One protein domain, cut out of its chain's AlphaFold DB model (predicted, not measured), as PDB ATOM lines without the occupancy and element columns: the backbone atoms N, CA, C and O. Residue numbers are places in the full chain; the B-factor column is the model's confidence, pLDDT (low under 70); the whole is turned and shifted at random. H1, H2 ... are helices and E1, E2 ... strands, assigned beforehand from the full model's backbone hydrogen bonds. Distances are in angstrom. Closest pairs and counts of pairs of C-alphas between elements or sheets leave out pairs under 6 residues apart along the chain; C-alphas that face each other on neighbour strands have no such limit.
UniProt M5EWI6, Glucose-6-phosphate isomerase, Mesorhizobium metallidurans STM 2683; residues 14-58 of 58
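What this domain is: This is residues 14 to 58 of the 58 residues of the protein "Glucose-6-phosphate isomerase" of Mesorhizobium metallidurans STM 2683 (UniProt M5EWI6). A two-stranded hairpin, E1 and E2, makes one end of a thin, open rod, and the ten-residue helix H2 makes the other end, reached by the unnamed stretch of residues 39 to 46. The very short helix H1 lies between these ends along the rod, apart from H2, and there is no shared core. The printed part has 45 residues, with two named helices and two named strands in the order H1, E1, E2, H2; the sheet's order is E1, E2, antiparallel, and the class is mixed, helices and strands. The whole is extended, with a radius of gyration of the C-alphas of 14.6 A and spans of 46 by 18 by 14 A.

How they stand to each other: E1, residues 24 to 28, and E2, residues 34 to 38, form a hairpin, antiparallel with 148 degrees between their directions. C-alphas 24 and 38, which face each other, are 4.5 A apart. N 25 and O 37 at 2.8 A and N 35 and O 27 at 2.8 A are within hydrogen-bond range. H2, residues 47 to 56, is apart from E1. H1, residues 14 to 17, is apart from E2 and from H2. In H2 every O i to N i+4 pair is within hydrogen-bond range; H1 is too short for such a pair.

Where its parts are: E1 measures 13.3 A from C-alpha 24 at (39.237, 28.958, -39.392) to C-alpha 28, and E2 measures 13.4 A. H2 measures 14.7 A and ends with C-alpha 56 at (48.722, 5.067, -43.893). H1 measures 5.0 A and begins with C-alpha 14 at (42.679, 12.629, -34.983).

The domain as a whole: The two C-alphas farthest apart, those of Asp 31 and Ala 58, are 46.8 A apart. The printed part has no cut. The link from E1 to E2 is tight; those from H1 to E1 and from E2 to H2 are short. The mean pLDDT of the printed part is 94.2, and residue 58, the chain's last, is under 70.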
ATOM      1  N   ALA A  14      41.465  12.251 -35.697       93.25
ATOM      2  CA  ALA A  14      42.679  12.629 -34.983       93.25
ATOM      3  C   ALA A  14      43.466  13.721 -35.728       93.25
ATOM      4  O   ALA A  14      44.160  14.516 -35.098       93.25
ATOM      5  N   ILE A  15      43.317  13.840 -37.056       93.44
ATOM      6  CA  ILE A  15      43.960  14.927 -37.821       93.44
ATOM      7  C   ILE A  15      43.448  16.316 -37.422       93.44
ATOM      8  O   ILE A  15      44.190  17.297 -37.516       93.44
ATOM      9  N   ILE A  16      42.186  16.408 -36.992       94.88
ATOM     10  CA  ILE A  16      41.569  17.663 -36.553       94.88
ATOM     11  C   ILE A  16      42.071  17.991 -35.149       94.88
ATOM     12  O   ILE A  16      42.488  19.121 -34.896       94.88
ATOM     13  N   GLU A  17      42.094  16.996 -34.262       95.06
ATOM     14  CA  GLU A  17      42.639  17.126 -32.909       95.06
ATOM     15  C   GLU A  17      44.106  17.577 -32.938       95.06
ATOM     16  O   GLU A  17      44.457  18.586 -32.328       95.06
ATOM     17  N   ALA A  18      44.945  16.916 -33.741       95.25
ATOM     18  CA  ALA A  18      46.366  17.234 -33.878       95.25
ATOM     19  C   ALA A  18      46.640  18.655 -34.408       95.25
ATOM     20  O   ALA A  18      47.734  19.190 -34.205       95.25
ATOM     21  N   SER A  19      45.658  19.261 -35.081       97.25
ATOM     22  CA  SER A  19      45.747  20.613 -35.641       97.25
ATOM     23  C   SER A  19      45.146  21.690 -34.725       97.25
ATOM     24  O   SER A  19      45.066  22.851 -35.129       97.25
ATOM     25  N   ASN A  20      44.727  21.337 -33.501       97.75
ATOM     26  CA  ASN A  20      43.939  22.191 -32.602       97.75
ATOM     27  C   ASN A  20      42.631  22.692 -33.248       97.75
ATOM     28  O   ASN A  20      42.218  23.843 -33.069       97.75
ATOM     29  N   GLY A  21      41.976  21.819 -34.015       96.94
ATOM     30  CA  GLY A  21      40.741  22.114 -34.732       96.94
ATOM     31  C   GLY A  21      40.959  22.596 -36.167       96.94
ATOM     32  O   GLY A  21      42.006  22.400 -36.784       96.94
ATOM     33  N   MET A  22      39.921  23.227 -36.719       97.56
ATOM     34  CA  MET A  22      39.945  23.782 -38.073       97.56
ATOM     35  C   MET A  22      40.814  25.046 -38.137       97.56
ATOM     36  O   MET A  22      40.918  25.786 -37.157       97.56
ATOM     37  N   ARG A  23      41.394  25.334 -39.311       97.88
ATOM     38  CA  ARG A  23      42.199  26.549 -39.552       97.88
ATOM     39  C   ARG A  23      41.421  27.842 -39.306       97.88
ATOM     40  O   ARG A  23      41.997  28.830 -38.863       97.88
ATOM     41  N   HIS A  24      40.123  27.821 -39.580       98.25
ATOM     42  CA  HIS A  24      39.237  28.958 -39.392       98.25
ATOM     43  C   HIS A  24      38.089  28.595 -38.453       98.25
ATOM     44  O   HIS A  24      37.690  27.431 -38.357       98.25
ATOM     45  N   ARG A  25      37.538  29.604 -37.780       97.50
ATOM     46  CA  ARG A  25      36.349  29.495 -36.932       97.50
ATOM     47  C   ARG A  25      35.269  30.414 -37.474       97.50
ATOM     48  O   ARG A  25      35.555  31.535 -37.881       97.50
ATOM     49  N   VAL A  26      34.034  29.934 -37.446       97.25
ATOM     50  CA  VAL A  26      32.856  30.758 -37.710       97.25
ATOM     51  C   VAL A  26      32.329  31.249 -36.369       97.25
ATOM     52  O   VAL A  26      32.109  30.450 -35.458       97.25
ATOM     53  N   ILE A  27      32.170  32.560 -36.237       97.12
ATOM     54  CA  ILE A  27      31.696  33.225 -35.020       97.12
ATOM     55  C   ILE A  27      30.523  34.139 -35.356       97.12
ATOM     56  O   ILE A  27      30.492  34.740 -36.428       97.12
ATOM     57  N   ALA A  28      29.551  34.222 -34.449       97.81
ATOM     58  CA  ALA A  28      28.448  35.163 -34.589       97.81
ATOM     59  C   ALA A  28      28.993  36.592 -34.490       97.81
ATOM     60  O   ALA A  28      29.789  36.891 -33.595       97.81
ATOM     61  N   SER A  29      28.588  37.460 -35.411       94.38
ATOM     62  CA  SER A  29      28.919  38.882 -35.354       94.38
ATOM     63  C   SER A  29      27.862  39.655 -34.565       94.38
ATOM     64  O   SER A  29      26.719  39.223 -34.410       94.38
ATOM     65  N   ALA A  30      28.256  40.810 -34.028       92.38
ATOM     66  CA  ALA A  30      27.398  41.624 -33.164       92.38
ATOM     67  C   ALA A  30      26.163  42.203 -33.885       92.38
ATOM     68  O   ALA A  30      25.178  42.540 -33.238       92.38
ATOM     69  N   ASP A  31      26.207  42.296 -35.213       94.19
ATOM     70  CA  ASP A  31      25.117  42.745 -36.085       94.19
ATOM     71  C   ASP A  31      24.145  41.617 -36.489       94.19
ATOM     72  O   ASP A  31      23.254  41.832 -37.308       94.19
ATOM     73  N   GLY A  32      24.290  40.419 -35.910       94.00
ATOM     74  CA  GLY A  32      23.427  39.267 -36.183       94.00
ATOM     75  C   GLY A  32      23.852  38.424 -37.391       94.00
ATOM     76  O   GLY A  32      23.109  37.531 -37.799       94.00
ATOM     77  N   GLY A  33      25.030  38.689 -37.959       96.44
ATOM     78  CA  GLY A  33      25.641  37.888 -39.018       96.44
ATOM     79  C   GLY A  33      26.620  36.821 -38.511       96.44
ATOM     80  O   GLY A  33      26.646  36.439 -37.338       96.44
ATOM     81  N   TRP A  34      27.464  36.349 -39.428       97.75
ATOM     82  CA  TRP A  34      28.552  35.417 -39.146       97.75
ATOM     83  C   TRP A  34      29.848  35.935 -39.753       97.75
ATOM     84  O   TRP A  34      29.864  36.438 -40.874       97.75
ATOM     85  N   SER A  35      30.949  35.775 -39.029       96.56
ATOM     86  CA  SER A  35      32.295  36.099 -39.497       96.56
ATOM     87  C   SER A  35      33.174  34.857 -39.490       96.56
ATOM     88  O   SER A  35      33.115  34.044 -38.565       96.56
ATOM     89  N   LEU A  36      34.007  34.723 -40.520       97.44
ATOM     90  CA  LEU A  36      35.071  33.730 -40.573       97.44
ATOM     91  C   LEU A  36      36.357  34.371 -40.046       97.44
ATOM     92  O   LEU A  36      36.802  35.381 -40.584       97.44
ATOM     93  N   ILE A  37      36.951  33.787 -39.010       97.50
ATOM     94  CA  ILE A  37      38.215  34.254 -38.431       97.50
ATOM     95  C   ILE A  37      39.265  33.150 -38.429       97.50
ATOM     96  O   ILE A  37      38.932  31.963 -38.441       97.50
ATOM     97  N   ASP A  38      40.537  33.530 -38.361       98.19
ATOM     98  CA  ASP A  38      41.620  32.578 -38.134       98.19
ATOM     99  C   ASP A  38      41.537  31.965 -36.734       98.19
ATOM    100  O   ASP A  38      41.245  32.628 -35.735       98.19
ATOM    101  N   ASN A  39      41.811  30.666 -36.655       98.19
ATOM    102  CA  ASN A  39      41.999  29.986 -35.388       98.19
ATOM    103  C   ASN A  39      43.427  30.246 -34.890       98.19
ATOM    104  O   ASN A  39      44.374  29.622 -35.361       98.19
ATOM    105  N   ALA A  40      43.578  31.142 -33.914       98.12
ATOM    106  CA  ALA A  40      44.883  31.551 -33.384       98.12
ATOM    107  C   ALA A  40      45.727  30.400 -32.801       98.12
ATOM    108  O   ALA A  40      46.943  30.531 -32.696       98.12
ATOM    109  N   VAL A  41      45.099  29.281 -32.428       97.94
ATOM    110  CA  VAL A  41      45.803  28.097 -31.911       97.94
ATOM    111  C   VAL A  41      45.998  27.006 -32.962       97.94
ATOM    112  O   VAL A  41      46.534  25.952 -32.626       97.94
ATOM    113  N   TYR A  42      45.583  27.228 -34.213       98.31
ATOM    114  CA  TYR A  42      45.727  26.244 -35.282       98.31
ATOM    115  C   TYR A  42      47.189  25.859 -35.491       98.31
ATOM    116  O   TYR A  42      48.061  26.711 -35.671       98.31
ATOM    117  N   LYS A  43      47.437  24.551 -35.524       97.88
ATOM    118  CA  LYS A  43      48.755  23.986 -35.783       97.88
ATOM    119  C   LYS A  43      48.772  23.360 -37.182       97.88
ATOM    120  O   LYS A  43      48.181  22.297 -37.366       97.88
ATOM    121  N   PRO A  44      49.430  23.983 -38.179       96.00
ATOM    122  CA  PRO A  44      49.526  23.394 -39.507       96.00
ATOM    123  C   PRO A  44      50.367  22.116 -39.473       96.00
ATOM    124  O   PRO A  44      51.364  22.029 -38.756       96.00
ATOM    125  N   ARG A  45      49.981  21.141 -40.299       95.38
ATOM    126  CA  ARG A  45      50.809  19.967 -40.585       95.38
ATOM    127  C   ARG A  45      51.972  20.356 -41.499       95.38
ATOM    128  O   ARG A  45      51.782  21.151 -42.420       95.38
ATOM    129  N   THR A  46      53.147  19.779 -41.266       96.12
ATOM    130  CA  THR A  46      54.273  19.863 -42.208       96.12
ATOM    131  C   THR A  46      54.013  18.991 -43.439       96.12
ATOM    132  O   THR A  46      53.100  18.157 -43.442       96.12
ATOM    133  N   GLY A  47      54.828  19.164 -44.485       96.00
ATOM    134  CA  GLY A  47      54.785  18.297 -45.665       96.00
ATOM    135  C   GLY A  47      55.009  16.829 -45.298       96.00
ATOM    136  O   GLY A  47      54.203  15.981 -45.665       96.00
ATOM    137  N   GLU A  48      56.008  16.537 -44.453       96.25
ATOM    138  CA  GLU A  48      56.299  15.157 -44.044       96.25
ATOM    139  C   GLU A  48      55.137  14.525 -43.262       96.25
ATOM    140  O   GLU A  48      54.842  13.339 -43.423       96.25
ATOM    141  N   GLN A  49      54.447  15.311 -42.429       94.56
ATOM    142  CA  GLN A  49      53.271  14.846 -41.690       94.56
ATOM    143  C   GLN A  49      52.091  14.544 -42.620       94.56
ATOM    144  O   GLN A  49      51.351  13.591 -42.375       94.56
ATOM    145  N   ALA A  50      51.902  15.334 -43.679       92.75
ATOM    146  CA  ALA A  50      50.878  15.066 -44.683       92.75
ATOM    147  C   ALA A  50      51.195  13.790 -45.479       92.75
ATOM    148  O   ALA A  50      50.327  12.929 -45.618       92.75
ATOM    149  N   ASP A  51      52.444  13.620 -45.912       94.69
ATOM    150  CA  ASP A  51      52.880  12.438 -46.663       94.69
ATOM    151  C   ASP A  51      52.735  11.147 -45.847       94.69
ATOM    152  O   ASP A  51      52.317  10.110 -46.370       94.69
ATOM    153  N   ALA A  52      53.045  11.200 -44.548       92.75
ATOM    154  CA  ALA A  52      52.881  10.064 -43.645       92.75
ATOM    155  C   ALA A  52      51.412   9.625 -43.511       92.75
ATOM    156  O   ALA A  52      51.136   8.425 -43.481       92.75
ATOM    157  N   LEU A  53      50.466  10.573 -43.474       89.56
ATOM    158  CA  LEU A  53      49.032  10.267 -43.445       89.56
ATOM    159  C   LEU A  53      48.584   9.586 -44.740       89.56
ATOM    160  O   LEU A  53      47.878   8.586 -44.682       89.56
ATOM    161  N   MET A  54      49.036  10.072 -45.899       87.25
ATOM    162  CA  MET A  54      48.659   9.481 -47.189       87.25
ATOM    163  C   MET A  54      49.143   8.035 -47.329       87.25
ATOM    164  O   MET A  54      48.404   7.193 -47.826       87.25
ATOM    165  N   LYS A  55      50.347   7.718 -46.833       84.75
ATOM    166  CA  LYS A  55      50.880   6.343 -46.829       84.75
ATOM    167  C   LYS A  55      50.115   5.389 -45.912       84.75
ATOM    168  O   LYS A  55      50.128   4.194 -46.162       84.75
ATOM    169  N   LYS A  56      49.488   5.888 -44.844       82.38
ATOM    170  CA  LYS A  56      48.722   5.067 -43.893       82.38
ATOM    171  C   LYS A  56      47.412   4.535 -44.494       82.38
ATOM    172  O   LYS A  56      46.911   3.518 -44.024       82.38
ATOM    173  N   TYR A  57      46.861   5.237 -45.482       75.06
ATOM    174  CA  TYR A  57      45.559   4.939 -46.091       75.06
ATOM    175  C   TYR A  57      45.655   4.415 -47.532       75.06
ATOM    176  O   TYR A  57      44.620   4.216 -48.164       75.06
ATOM    177  N   ALA A  58      46.878   4.235 -48.041       69.56
ATOM    178  CA  ALA A  58      47.170   3.588 -49.319       69.56
ATOM    179  C   ALA A  58      47.283   2.069 -49.138       69.56
ATOM    180  O   ALA A  58      46.819   1.347 -50.045       69.56
TER     181      ALA A  58